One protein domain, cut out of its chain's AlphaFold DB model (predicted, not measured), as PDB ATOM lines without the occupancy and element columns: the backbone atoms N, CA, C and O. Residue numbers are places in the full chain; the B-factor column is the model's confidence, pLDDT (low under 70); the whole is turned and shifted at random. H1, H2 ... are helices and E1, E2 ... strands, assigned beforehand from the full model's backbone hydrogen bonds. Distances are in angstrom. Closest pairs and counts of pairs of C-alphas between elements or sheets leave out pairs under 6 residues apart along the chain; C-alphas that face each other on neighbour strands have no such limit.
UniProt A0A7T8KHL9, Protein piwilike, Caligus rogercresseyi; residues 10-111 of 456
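Overview. This is residues 10 to 111 of the 456 residues of the protein "Protein piwilike" of Caligus rogercresseyi (UniProt A0A7T8KHL9). This is a sprawling model without a single core: a two-strand hairpin, E1 and E2, runs into helix H1, and a second two-strand ribbon, E3 and E4, has H2 at its far end, where residues 72 to 78 stick out. A long link leads away to a corner of two helices, H3 and H4, while the unnamed residues 10 to 30 run out to Gly 21 and fold back. The printed part has 102 residues, with four named helices and four named strands that follow along the chain in the order E1 E2 H1 E3 H2 E4 H3 H4; the two sheets, E1 - E2 and E3 - E4, are antiparallel. The class is mixed, helices and strands, with under half of the residues in named elements. The whole is loose, with a radius of gyration of the C-alphas of 18.0 A, and spans 54 by 35 by 34 A.

Along the chain. E1, residues 31 to 35, begins with C-alpha 31 at (157.807, 136.506, 94.143) and is 12.7 A long. E2, residues 41 to 45, is 13.0 A long, and H1, residues 46 to 54, 11.5 A. E3 is residues 66 to 68, H2 72 to 76, E4 83 to 85 and H3 97 to 101. H4, residues 103 to 111, is 12.2 A long and ends with C-alpha 111 at (125.243, 162.121, 72.940).

Arrangement. In the hairpin of E1 and E2, at 146 degrees, N 32 and O 44 are 2.9 A apart, within hydrogen-bond range. The closest C-alphas of E1 and H1, Thr 31 and Tyr 46, are 6.1 A apart. E3 and E4 are antiparallel at 149 degrees, with N 66 and O 85 within hydrogen-bond range at 2.8 A. H3 and H4 only just touch, with 3 pairs of C-alphas within 8 A, and only at the corner; Arg 100 and Gln 106 have the closest C-alphas, 6.5 A apart. E1 and E3 are apart, as are H1 and H4. In H1, H2, H3 and H4 every O i to N i+4 pair is within hydrogen-bond range.

Size, cuts and confidence. The C-alphas farthest apart, those of Gly 21 and His 111, are 55.6 A apart. The printed part has no cut. The links H1 to E3 and E4 to H3 are long. The mean pLDDT of the printed part is 72.2; residues 10 to 26, 35 to 40, 72, 76 to 78 and 80 are under 70.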
ATOM      1  N   GLY A  10     153.380 161.071  81.646       23.98
ATOM      2  CA  GLY A  10     152.162 161.069  82.456       23.98
ATOM      3  C   GLY A  10     152.263 160.177  83.690       23.98
ATOM      4  O   GLY A  10     152.095 158.970  83.599       23.98
ATOM      5  N   GLY A  11     152.528 160.778  84.854       28.78
ATOM      6  CA  GLY A  11     152.146 160.253  86.178       28.78
ATOM      7  C   GLY A  11     152.731 158.931  86.700       28.78
ATOM      8  O   GLY A  11     152.511 158.644  87.870       28.78
ATOM      9  N   VAL A  12     153.483 158.161  85.915       32.28
ATOM     10  CA  VAL A  12     154.139 156.923  86.361       32.28
ATOM     11  C   VAL A  12     155.639 157.071  86.150       32.28
ATOM     12  O   VAL A  12     156.129 157.094  85.025       32.28
ATOM     13  N   THR A  13     156.385 157.232  87.235       28.72
ATOM     14  CA  THR A  13     157.844 157.121  87.204       28.72
ATOM     15  C   THR A  13     158.213 155.645  87.231       28.72
ATOM     16  O   THR A  13     157.930 154.976  88.224       28.72
ATOM     17  N   SER A  14     158.870 155.138  86.183       30.73
ATOM     18  CA  SER A  14     159.644 153.903  86.308       30.73
ATOM     19  C   SER A  14     160.823 154.198  87.234       30.73
ATOM     20  O   SER A  14     161.803 154.840  86.861       30.73
ATOM     21  N   TYR A  15     160.710 153.802  88.498       34.00
ATOM     22  CA  TYR A  15     161.858 153.831  89.391       34.00
ATOM     23  C   TYR A  15     162.703 152.589  89.117       34.00
ATOM     24  O   TYR A  15     162.404 151.499  89.590       34.00
ATOM     25  N   GLY A  16     163.786 152.773  88.363       30.02
ATOM     26  CA  GLY A  16     164.977 151.953  88.543       30.02
ATOM     27  C   GLY A  16     165.645 152.396  89.841       30.02
ATOM     28  O   GLY A  16     166.414 153.355  89.845       30.02
ATOM     29  N   GLY A  17     165.289 151.766  90.960       27.77
ATOM     30  CA  GLY A  17     165.993 151.969  92.220       27.77
ATOM     31  C   GLY A  17     167.416 151.433  92.096       27.77
ATOM     32  O   GLY A  17     167.608 150.239  91.882       27.77
ATOM     33  N   TRP A  18     168.415 152.308  92.214       26.70
ATOM     34  CA  TRP A  18     169.813 151.902  92.336       26.70
ATOM     35  C   TRP A  18     170.038 151.337  93.739       26.70
ATOM     36  O   TRP A  18     170.290 152.079  94.686       26.70
ATOM     37  N   ILE A  19     169.951 150.018  93.875       29.92
ATOM     38  CA  ILE A  19     170.631 149.302  94.955       29.92
ATOM     39  C   ILE A  19     172.024 148.968  94.414       29.92
ATOM     40  O   ILE A  19     172.164 148.646  93.235       29.92
ATOM     41  N   ARG A  20     173.066 149.146  95.237       30.20
ATOM     42  CA  ARG A  20     174.479 148.907  94.886       30.20
ATOM     43  C   ARG A  20     174.628 147.653  94.005       30.20
ATOM     44  O   ARG A  20     174.491 146.545  94.504       30.20
ATOM     45  N   GLY A  21     174.936 147.855  92.721       29.16
ATOM     46  CA  GLY A  21     175.252 146.784  91.770       29.16
ATOM     47  C   GLY A  21     174.072 146.218  90.965       29.16
ATOM     48  O   GLY A  21     173.801 145.029  91.055       29.16
ATOM     49  N   GLY A  22     173.428 147.030  90.116       27.58
ATOM     50  CA  GLY A  22     172.590 146.542  89.005       27.58
ATOM     51  C   GLY A  22     171.152 147.075  88.986       27.58
ATOM     52  O   GLY A  22     170.511 147.236  90.018       27.58
ATOM     53  N   LEU A  23     170.635 147.356  87.784       35.06
ATOM     54  CA  LEU A  23     169.249 147.771  87.557       35.06
ATOM     55  C   LEU A  23     168.331 146.546  87.715       35.06
ATOM     56  O   LEU A  23     168.198 145.747  86.787       35.06
ATOM     57  N   LEU A  24     167.717 146.364  88.885       42.81
ATOM     58  CA  LEU A  24     166.780 145.262  89.108       42.81
ATOM     59  C   LEU A  24     165.425 145.630  88.488       42.81
ATOM     60  O   LEU A  24     164.619 146.351  89.075       42.81
ATOM     61  N   VAL A  25     165.200 145.193  87.250       56.09
ATOM     62  CA  VAL A  25     163.904 145.333  86.579       56.09
ATOM     63  C   VAL A  25     162.955 144.326  87.219       56.09
ATOM     64  O   VAL A  25     163.093 143.125  86.989       56.09
ATOM     65  N   MET A  26     162.011 144.799  88.041       63.94
ATOM     66  CA  MET A  26     160.972 143.918  88.570       63.94
ATOM     67  C   MET A  26     160.165 143.309  87.421       63.94
ATOM     68  O   MET A  26     159.693 144.038  86.544       63.94
ATOM     69  N   ASN A  27     160.009 141.987  87.440       70.06
ATOM     70  CA  ASN A  27     159.258 141.230  86.444       70.06
ATOM     71  C   ASN A  27     158.170 140.380  87.121       70.06
ATOM     72  O   ASN A  27     158.174 140.187  88.338       70.06
ATOM     73  N   ILE A  28     157.228 139.868  86.331       70.94
ATOM     74  CA  ILE A  28     156.069 139.138  86.862       70.94
ATOM     75  C   ILE A  28     156.407 137.743  87.418       70.94
ATOM     76  O   ILE A  28     155.576 137.145  88.103       70.94
ATOM     77  N   THR A  29     157.604 137.215  87.133       73.62
ATOM     78  CA  THR A  29     158.078 135.938  87.689       73.62
ATOM     79  C   THR A  29     158.722 136.108  89.063       73.62
ATOM     80  O   THR A  29     158.952 135.116  89.753       73.62
ATOM     81  N   MET A  30     158.969 137.350  89.501       78.62
ATOM     82  CA  MET A  30     159.371 137.634  90.873       78.62
ATOM     83  C   MET A  30     158.272 137.251  91.856       78.62
ATOM     84  O   MET A  30     157.075 137.327  91.558       78.62
ATOM     85  N   THR A  31     158.698 136.864  93.052       81.06
ATOM     86  CA  THR A  31     157.807 136.506  94.143       81.06
ATOM     87  C   THR A  31     157.637 137.653  95.126       81.06
ATOM     88  O   THR A  31     158.491 138.534  95.248       81.06
ATOM     89  N   PHE A  32     156.505 137.653  95.816       80.31
ATOM     90  CA  PHE A  32     156.259 138.508  96.964       80.31
ATOM     91  C   PHE A  32     155.677 137.681  98.105       80.31
ATOM     92  O   PHE A  32     155.085 136.615  97.902       80.31
ATOM     93  N   ASP A  33     155.856 138.196  99.310       80.38
ATOM     94  CA  ASP A  33     155.423 137.546 100.531       80.38
ATOM     95  C   ASP A  33     153.936 137.813 100.768       80.38
ATOM     96  O   ASP A  33     153.502 138.919 101.092       80.38
ATOM     97  N   LYS A  34     153.123 136.773 100.577       75.38
ATOM     98  CA  LYS A  34     151.684 136.808 100.821       75.38
ATOM     99  C   LYS A  34     151.405 136.273 102.221       75.38
ATOM    100  O   LYS A  34     151.629 135.093 102.493       75.38
ATOM    101  N   ALA A  35     150.858 137.119 103.089       67.88
ATOM    102  CA  ALA A  35     150.318 136.680 104.372       67.88
ATOM    103  C   ALA A  35     149.083 135.787 104.138       67.88
ATOM    104  O   ALA A  35     148.095 136.216 103.530       67.88
ATOM    105  N   GLY A  36     149.154 134.527 104.571       62.53
ATOM    106  CA  GLY A  36     148.015 133.612 104.597       62.53
ATOM    107  C   GLY A  36     147.026 133.950 105.718       62.53
ATOM    108  O   GLY A  36     147.340 134.716 106.626       62.53
ATOM    109  N   LYS A  37     145.828 133.345 105.683       58.06
ATOM    110  CA  LYS A  37     144.821 133.480 106.758       58.06
ATOM    111  C   LYS A  37     145.316 132.959 108.119       58.06
ATOM    112  O   LYS A  37     144.789 133.379 109.142       58.06
ATOM    113  N   ASP A  38     146.361 132.133 108.111       59.19
ATOM    114  CA  ASP A  38     146.932 131.470 109.288       59.19
ATOM    115  C   ASP A  38     148.203 132.172 109.816       59.19
ATOM    116  O   ASP A  38     149.001 131.560 110.520       59.19
ATOM    117  N   ASN A  39     148.453 133.436 109.433       59.34
ATOM    118  CA  ASN A  39     149.695 134.189 109.705       59.34
ATOM    119  C   ASN A  39     150.994 133.557 109.160       59.34
ATOM    120  O   ASN A  39     152.085 134.060 109.423       59.34
ATOM    121  N   VAL A  40     150.899 132.497 108.354       67.50
ATOM    122  CA  VAL A  40     152.041 131.921 107.637       67.50
ATOM    123  C   VAL A  40     152.260 132.693 106.339       67.50
ATOM    124  O   VAL A  40     151.371 132.784 105.487       67.50
ATOM    125  N   THR A  41     153.455 133.255 106.188       73.69
ATOM    126  CA  THR A  41     153.876 133.964 104.979       73.69
ATOM    127  C   THR A  41     154.306 132.961 103.914       73.69
ATOM    128  O   THR A  41     155.210 132.159 104.144       73.69
ATOM    129  N   ARG A  42     153.673 133.000 102.738       80.56
ATOM    130  CA  ARG A  42     154.060 132.187 101.577       80.56
ATOM    131  C   ARG A  42     154.584 133.094 100.472       80.56
ATOM    132  O   ARG A  42     153.883 134.012 100.049       80.56
ATOM    133  N   SER A  43     155.779 132.792  99.973       82.19
ATOM    134  CA  SER A  43     156.313 133.440  98.776       82.19
ATOM    135  C   SER A  43     155.572 132.910  97.546       82.19
ATOM    136  O   SER A  43     155.509 131.697  97.330       82.19
ATOM    137  N   ILE A  44     154.958 133.802  96.771       86.69
ATOM    138  CA  ILE A  44     154.192 133.469  95.562       86.69
ATOM    139  C   ILE A  44     154.591 134.411  94.430       86.69
ATOM    140  O   ILE A  44     154.811 135.598  94.672       86.69
ATOM    141  N   SER A  45     154.699 133.901  93.199       86.12
ATOM    142  CA  SER A  45     154.973 134.758  92.041       86.12
ATOM    143  C   SER A  45     153.774 135.658  91.734       86.12
ATOM    144  O   SER A  45     152.629 135.314  92.046       86.12
ATOM    145  N   TYR A  46     154.000 136.814  91.106       85.25
ATOM    146  CA  TYR A  46     152.875 137.639  90.654       85.25
ATOM    147  C   TYR A  46     151.983 136.857  89.680       85.25
ATOM    148  O   TYR A  46     150.759 136.933  89.790       85.25
ATOM    149  N   MET A  47     152.568 136.049  88.791       85.06
ATOM    150  CA  MET A  47     151.803 135.198  87.874       85.06
ATOM    151  C   MET A  47     150.874 134.226  88.597       85.06
ATOM    152  O   MET A  47     149.670 134.205  88.325       85.06
ATOM    153  N   ASP A  48     151.417 133.473  89.550       87.38
ATOM    154  CA  ASP A  48     150.654 132.472  90.289       87.38
ATOM    155  C   ASP A  48     149.593 133.139  91.162       87.38
ATOM    156  O   ASP A  48     148.465 132.666  91.235       87.38
ATOM    157  N   TYR A  49     149.893 134.297  91.754       89.25
ATOM    158  CA  TYR A  49     148.919 135.041  92.546       89.25
ATOM    159  C   TYR A  49     147.698 135.477  91.729       89.25
ATOM    160  O   TYR A  49     146.564 135.286  92.178       89.25
ATOM    161  N   TYR A  50     147.902 136.067  90.545       89.44
ATOM    162  CA  TYR A  50     146.783 136.489  89.697       89.44
ATOM    163  C   TYR A  50     146.009 135.294  89.138       89.44
ATOM    164  O   TYR A  50     144.780 135.371  89.015       89.44
ATOM    165  N   LYS A  51     146.691 134.172  88.885       89.69
ATOM    166  CA  LYS A  51     146.043 132.934  88.460       89.69
ATOM    167  C   LYS A  51     145.217 132.297  89.579       89.69
ATOM    168  O   LYS A  51     144.059 131.972  89.353       89.69
ATOM    169  N   GLU A  52     145.761 132.179  90.787       89.81
ATOM    170  CA  GLU A  52     145.070 131.591  91.939       89.81
ATOM    171  C   GLU A  52     143.898 132.458  92.420       89.81
ATOM    172  O   GLU A  52     142.829 131.940  92.730       89.81
ATOM    173  N   LYS A  53     144.088 133.781  92.519       88.69
ATOM    174  CA  LYS A  53     143.103 134.672  93.154       88.69
ATOM    175  C   LYS A  53     142.032 135.183  92.197       88.69
ATOM    176  O   LYS A  53     140.887 135.349  92.610       88.69
ATOM    177  N   TYR A  54     142.408 135.482  90.957       90.31
ATOM    178  CA  TYR A  54     141.523 136.129  89.984       90.31
ATOM    179  C   TYR A  54     141.278 135.269  88.736       90.31
ATOM    180  O   TYR A  54     140.519 135.683  87.866       90.31
ATOM    181  N   ASN A  55     141.895 134.082  88.643       92.38
ATOM    182  CA  ASN A  55     141.843 133.201  87.473       92.38
ATOM    183  C   ASN A  55     142.281 133.881  86.163       92.38
ATOM    184  O   ASN A  55     141.772 133.578  85.084       92.38
ATOM    185  N   VAL A  56     143.255 134.787  86.247       91.12
ATOM    186  CA  VAL A  56     143.789 135.505  85.085       91.12
ATOM    187  C   VAL A  56     145.133 134.908  84.681       91.12
ATOM    188  O   VAL A  56     146.029 134.772  85.511       91.12
ATOM    189  N   THR A  57     145.274 134.550  83.404       90.44
ATOM    190  CA  THR A  57     146.548 134.108  82.821       90.44
ATOM    191  C   THR A  57     147.208 135.295  82.126       90.44
ATOM    192  O   THR A  57     146.585 135.918  81.274       90.44
ATOM    193  N   ILE A  58     148.455 135.594  82.484       88.69
ATOM    194  CA  ILE A  58     149.221 136.708  81.911       88.69
ATOM    195  C   ILE A  58     149.944 136.219  80.656       88.69
ATOM    196  O   ILE A  58     150.564 135.153  80.683       88.69
ATOM    197  N   THR A  59     149.844 136.972  79.563       89.88
ATOM    198  CA  THR A  59     150.330 136.548  78.245       89.88
ATOM    199  C   THR A  59     151.777 136.953  77.972       89.88
ATOM    200  O   THR A  59     152.493 136.193  77.320       89.88
ATOM    201  N   ASP A  60     152.240 138.093  78.498       87.06
ATOM    202  CA  ASP A  60     153.630 138.541  78.339       87.06
ATOM    203  C   ASP A  60     154.440 138.420  79.646       87.06
ATOM    204  O   ASP A  60     154.346 139.290  80.516       87.06
ATOM    205  N   PRO A  61     155.293 137.390  79.799       82.88
ATOM    206  CA  PRO A  61     156.120 137.217  80.988       82.88
ATOM    207  C   PRO A  61     157.309 138.173  81.103       82.88
ATOM    208  O   PRO A  61     157.937 138.239  82.161       82.88
ATOM    209  N   LYS A  62     157.638 138.915  80.041       84.94
ATOM    210  CA  LYS A  62     158.770 139.851  80.020       84.94
ATOM    211  C   LYS A  62     158.346 141.296  80.272       84.94
ATOM    212  O   LYS A  62     159.206 142.179  80.282       84.94
ATOM    213  N   GLN A  63     157.054 141.545  80.477       85.75
ATOM    214  CA  GLN A  63     156.560 142.887  80.744       85.75
ATOM    215  C   GLN A  63     157.123 143.442  82.069       85.75
ATOM    216  O   GLN A  63     157.297 142.693  83.038       85.75
ATOM    217  N   PRO A  64     157.416 144.752  82.131       86.19
ATOM    218  CA  PRO A  64     157.834 145.399  83.370       86.19
ATOM    219  C   PRO A  64     156.669 145.483  84.365       86.19
ATOM    220  O   PRO A  64     155.512 145.345  83.989       86.19
ATOM    221  N   MET A  65     156.960 145.791  85.627       84.25
ATOM    222  CA  MET A  65     155.936 146.073  86.643       84.25
ATOM    223  C   MET A  65     155.677 147.581  86.784       84.25
ATOM    224  O   MET A  65     156.599 148.394  86.695       84.25
ATOM    225  N   LEU A  66     154.427 147.967  87.057       85.06
ATOM    226  CA  LEU A  66     154.059 149.328  87.457       85.06
ATOM    227  C   LEU A  66     154.083 149.429  88.982       85.06
ATOM    228  O   LEU A  66     153.384 148.684  89.659       85.06
ATOM    229  N   ILE A  67     154.843 150.373  89.533       85.00
ATOM    230  CA  ILE A  67     154.897 150.595  90.981       85.00
ATOM    231  C   ILE A  67     153.994 151.777  91.333       85.00
ATOM    232  O   ILE A  67     154.266 152.919  90.959       85.00
ATOM    233  N   SER A  68     152.921 151.505  92.067       82.19
ATOM    234  CA  SER A  68     152.040 152.521  92.633       82.19
ATOM    235  C   SER A  68     152.542 152.928  94.015       82.19
ATOM    236  O   SER A  68     152.586 152.125  94.952       82.19
ATOM    237  N   ILE A  69     152.942 154.194  94.141       79.69
ATOM    238  CA  ILE A  69     153.427 154.758  95.401       79.69
ATOM    239  C   ILE A  69     152.226 155.088  96.289       79.69
ATOM    240  O   ILE A  69     151.323 155.824  95.888       79.69
ATOM    241  N   LEU A  70     152.244 154.562  97.513       72.94
ATOM    242  CA  LEU A  70     151.218 154.813  98.522       72.94
ATOM    243  C   LEU A  70     151.122 156.302  98.867       72.94
ATOM    244  O   LEU A  70     152.140 156.946  99.142       72.94
ATOM    245  N   LYS A  71     149.894 156.827  98.932       73.00
ATOM    246  CA  LYS A  71     149.637 158.178  99.444       73.00
ATOM    247  C   LYS A  71     149.699 158.174 100.975       73.00
ATOM    248  O   LYS A  71     149.542 157.137 101.616       73.00
ATOM    249  N   ASP A  72     149.830 159.350 101.591       69.31
ATOM    250  CA  ASP A  72     149.891 159.481 103.060       69.31
ATOM    251  C   ASP A  72     148.652 158.936 103.785       69.31
ATOM    252  O   ASP A  72     148.707 158.585 104.964       69.31
ATOM    253  N   ARG A  73     147.507 158.866 103.097       70.38
ATOM    254  CA  ARG A  73     146.306 158.200 103.614       70.38
ATOM    255  C   ARG A  73     146.514 156.689 103.742       70.38
ATOM    256  O   ARG A  73     146.171 156.127 104.774       70.38
ATOM    257  N   ASP A  74     147.096 156.060 102.728       70.38
ATOM    258  CA  ASP A  74     147.278 154.606 102.669       70.38
ATOM    259  C   ASP A  74     148.352 154.154 103.668       70.38
ATOM    260  O   ASP A  74     148.192 153.140 104.346       70.38
ATOM    261  N   ARG A  75     149.387 154.985 103.860       71.00
ATOM    262  CA  ARG A  75     150.395 154.802 104.918       71.00
ATOM    263  C   ARG A  75     149.786 154.840 106.317       71.00
ATOM    264  O   ARG A  75     150.077 153.978 107.141       71.00
ATOM    265  N   ARG A  76     148.897 155.809 106.578       69.88
ATOM    266  CA  ARG A  76     148.146 155.894 107.846       69.88
ATOM    267  C   ARG A  76     147.179 154.724 108.039       69.88
ATOM    268  O   ARG A  76     146.923 154.344 109.173       69.88
ATOM    269  N   GLY A  77     146.691 154.136 106.947       69.69
ATOM    270  CA  GLY A  77     145.874 152.920 106.942       69.69
ATOM    271  C   GLY A  77     146.651 151.613 107.142       69.69
ATOM    272  O   GLY A  77     146.057 150.547 107.021       69.69
ATOM    273  N   GLY A  78     147.958 151.670 107.428       68.56
ATOM    274  CA  GLY A  78     148.776 150.494 107.740       68.56
ATOM    275  C   GLY A  78     149.502 149.866 106.547       68.56
ATOM    276  O   GLY A  78     150.238 148.900 106.743       68.56
ATOM    277  N   MET A  79     149.366 150.407 105.330       70.62
ATOM    278  CA  MET A  79     150.155 149.947 104.183       70.62
ATOM    279  C   MET A  79     151.569 150.533 104.243       70.62
ATOM    280  O   MET A  79     151.747 151.751 104.246       70.62
ATOM    281  N   LYS A  80     152.586 149.670 104.292       69.00
ATOM    282  CA  LYS A  80     153.992 150.089 104.431       69.00
ATOM    283  C   LYS A  80     154.774 150.051 103.117       69.00
ATOM    284  O   LYS A  80     155.734 150.804 102.976       69.00
ATOM    285  N   GLU A  81     154.346 149.238 102.154       74.44
ATOM    286  CA  GLU A  81     155.106 148.959 100.932       74.44
ATOM    287  C   GLU A  81     154.372 149.397  99.653       74.44
ATOM    288  O   GLU A  81     153.142 149.319  99.593       74.44
ATOM    289  N   PRO A  82     155.096 149.871  98.621       77.44
ATOM    290  CA  PRO A  82     154.514 150.190  97.319       77.44
ATOM    291  C   PRO A  82     153.782 148.999  96.691       77.44
ATOM    292  O   PRO A  82     154.185 147.851  96.853       77.44
ATOM    293  N   ILE A  83     152.730 149.278  95.919       82.50
ATOM    294  CA  ILE A  83     151.937 148.234  95.259       82.50
ATOM    295  C   ILE A  83     152.485 147.998  93.853       82.50
ATOM    296  O   ILE A  83     152.493 148.914  93.030       82.50
ATOM    297  N   SER A  84     152.877 146.762  93.560       86.06
ATOM    298  CA  SER A  84     153.312 146.335  92.227       86.06
ATOM    299  C   SER A  84     152.128 145.821  91.403       86.06
ATOM    300  O   SER A  84     151.415 144.904  91.814       86.06
ATOM    301  N   LEU A  85     151.915 146.406  90.226       87.12
ATOM    302  CA  LEU A  85     150.815 146.112  89.308       87.12
ATOM    303  C   LEU A  85     151.349 145.625  87.957       87.12
ATOM    304  O   LEU A  85     152.411 146.049  87.505       87.12
ATOM    305  N   ILE A  86     150.584 144.757  87.297       90.12
ATOM    306  CA  ILE A  86     150.934 144.183  85.992       90.12
ATOM    307  C   ILE A  86     150.330 145.063  84.885       90.12
ATOM    308  O   ILE A  86     149.104 145.219  84.875       90.12
ATOM    309  N   PRO A  87     151.131 145.642  83.964       90.00
ATOM    310  CA  PRO A  87     150.639 146.527  82.907       90.00
ATOM    311  C   PRO A  87     149.519 145.932  82.052       90.00
ATOM    312  O   PRO A  87     148.558 146.634  81.763       90.00
ATOM    313  N   GLU A  88     149.605 144.649  81.693       90.31
ATOM    314  CA  GLU A  88     148.591 143.938  80.896       90.31
ATOM    315  C   GLU A  88     147.196 143.970  81.536       90.31
ATOM    316  O   GLU A  88     146.185 143.950  80.837       90.31
ATOM    317  N   LEU A  89     147.129 144.078  82.865       89.69
ATOM    318  CA  LEU A  89     145.878 144.132  83.625       89.69
ATOM    319  C   LEU A  89     145.462 145.565  83.980       89.69
ATOM    320  O   LEU A  89     144.427 145.775  84.614       89.69
ATOM    321  N   CYS A  90     146.261 146.560  83.597       88.69
ATOM    322  CA  CYS A  90     146.023 147.959  83.913       88.69
ATOM    323  C   CYS A  90     145.416 148.684  82.714       88.69
ATOM    324  O   CYS A  90     146.013 148.780  81.646       88.69
ATOM    325  N   GLN A  91     144.245 149.283  82.920       85.31
ATOM    326  CA  GLN A  91     143.646 150.192  81.951       85.31
ATOM    327  C   GLN A  91     143.844 151.634  82.405       85.31
ATOM    328  O   GLN A  91     143.559 151.990  83.551       85.31
ATOM    329  N   VAL A  92     144.321 152.482  81.493       81.44
ATOM    330  CA  VAL A  92     144.404 153.920  81.747       81.44
ATOM    331  C   VAL A  92     142.982 154.463  81.827       81.44
ATOM    332  O   VAL A  92     142.213 154.373  80.873       81.44
ATOM    333  N   THR A  93     142.625 155.012  82.984       80.56
ATOM    334  CA  THR A  93     141.307 155.610  83.208       80.56
ATOM    335  C   THR A  93     141.323 157.105  82.890       80.56
ATOM    336  O   THR A  93     142.366 157.758  82.880       80.56
ATOM    337  N   GLY A  94     140.139 157.664  82.634       77.38
ATOM    338  CA  GLY A  94     139.980 159.062  82.236       77.38
ATOM    339  C   GLY A  94     140.090 159.274  80.726       77.38
ATOM    340  O   GLY A  94     140.188 158.340  79.939       77.38
ATOM    341  N   GLN A  95     140.006 160.537  80.315       73.44
ATOM    342  CA  GLN A  95     140.138 160.925  78.911       73.44
ATOM    343  C   GLN A  95     141.540 161.478  78.680       73.44
ATOM    344  O   GLN A  95     141.917 162.450  79.342       73.44
ATOM    345  N   SER A  96     142.285 160.882  77.746       76.88
ATOM    346  CA  SER A  96     143.555 161.444  77.283       76.88
ATOM    347  C   SER A  96     143.326 162.792  76.595       76.88
ATOM    348  O   SER A  96     142.226 163.085  76.116       76.88
ATOM    349  N   ASP A  97     144.365 163.621  76.516       72.62
ATOM    350  CA  ASP A  97     144.265 164.911  75.827       72.62
ATOM    351  C   ASP A  97     143.971 164.743  74.328       72.62
ATOM    352  O   ASP A  97     143.270 165.561  73.742       72.62
ATOM    353  N   GLU A  98     144.390 163.628  73.729       74.69
ATOM    354  CA  GLU A  98     144.051 163.242  72.353       74.69
ATOM    355  C   GLU A  98     142.549 162.952  72.202       74.69
ATOM    356  O   GLU A  98     141.906 163.441  71.271       74.69
ATOM    357  N   ILE A  99     141.963 162.209  73.151       77.31
ATOM    358  CA  ILE A  99     140.518 161.932  73.206       77.31
ATOM    359  C   ILE A  99     139.726 163.225  73.440       77.31
ATOM    360  O   ILE A  99     138.648 163.397  72.872       77.31
ATOM    361  N   ARG A 100     140.242 164.147  74.262       73.19
ATOM    362  CA  ARG A 100     139.629 165.469  74.491       73.19
ATOM    363  C   ARG A 100     139.714 166.371  73.264       73.19
ATOM    364  O   ARG A 100     138.763 167.096  72.987       73.19
ATOM    365  N   ALA A 101     140.823 166.322  72.530       73.62
ATOM    366  CA  ALA A 101     141.022 167.095  71.308       73.62
ATOM    367  C   ALA A 101     140.199 166.553  70.125       73.62
ATOM    368  O   ALA A 101     139.867 167.303  69.203       73.62
ATOM    369  N   ASN A 102     139.832 165.268  70.141       82.50
ATOM    370  CA  ASN A 102     139.006 164.665  69.104       82.50
ATOM    371  C   ASN A 102     137.528 165.059  69.260       82.50
ATOM    372  O   ASN A 102     136.756 164.422  69.979       82.50
ATOM    373  N   PHE A 103     137.120 166.091  68.519       79.25
ATOM    374  CA  PHE A 103     135.754 166.617  68.548       79.25
ATOM    375  C   PHE A 103     134.680 165.559  68.252       79.25
ATOM    376  O   PHE A 103     133.665 165.534  68.937       79.25
ATOM    377  N   ARG A 104     134.904 164.659  67.283       83.81
ATOM    378  CA  ARG A 104     133.920 163.621  66.916       83.81
ATOM    379  C   ARG A 104     133.693 162.635  68.057       83.81
ATOM    380  O   ARG A 104     132.561 162.260  68.338       83.81
ATOM    381  N   LEU A 105     134.774 162.235  68.727       84.56
ATOM    382  CA  LEU A 105     134.690 161.342  69.878       84.56
ATOM    383  C   LEU A 105     134.007 162.042  71.061       84.56
ATOM    384  O   LEU A 105     133.142 161.453  71.701       84.56
ATOM    385  N   GLN A 106     134.338 163.312  71.317       80.31
ATOM    386  CA  GLN A 106     133.662 164.111  72.343       80.31
ATOM    387  C   GLN A 106     132.172 164.311  72.051       80.31
ATOM    388  O   GLN A 106     131.367 164.239  72.973       80.31
ATOM    389  N   GLU A 107     131.789 164.540  70.797       83.19
ATOM    390  CA  GLU A 107     130.393 164.659  70.371       83.19
ATOM    391  C   GLU A 107     129.634 163.344  70.593       83.19
ATOM    392  O   GLU A 107     128.589 163.344  71.244       83.19
ATOM    393  N   ALA A 108     130.201 162.206  70.179       85.94
ATOM    394  CA  ALA A 108     129.622 160.886  70.436       85.94
ATOM    395  C   ALA A 108     129.465 160.599  71.943       85.94
ATOM    396  O   ALA A 108     128.400 160.172  72.391       85.94
ATOM    397  N   ILE A 109     130.486 160.904  72.754       85.62
ATOM    398  CA  ILE A 109     130.411 160.788  74.219       85.62
ATOM    399  C   ILE A 109     129.328 161.717  74.780       85.62
ATOM    400  O   ILE A 109     128.591 161.324  75.683       85.62
ATOM    401  N   GLN A 110     129.200 162.943  74.269       82.75
ATOM    402  CA  GLN A 110     128.169 163.885  74.707       82.75
ATOM    403  C   GLN A 110     126.765 163.373  74.397       82.75
ATOM    404  O   GLN A 110     125.907 163.501  75.261       82.75
ATOM    405  N   HIS A 111     126.532 162.749  73.244       81.62
ATOM    406  CA  HIS A 111     125.243 162.121  72.940       81.62
ATOM    407  C   HIS A 111     124.895 160.979  73.906       81.62
ATOM    408  O   HIS A 111     123.732 160.812  74.256       81.62
TER     409      HIS A 111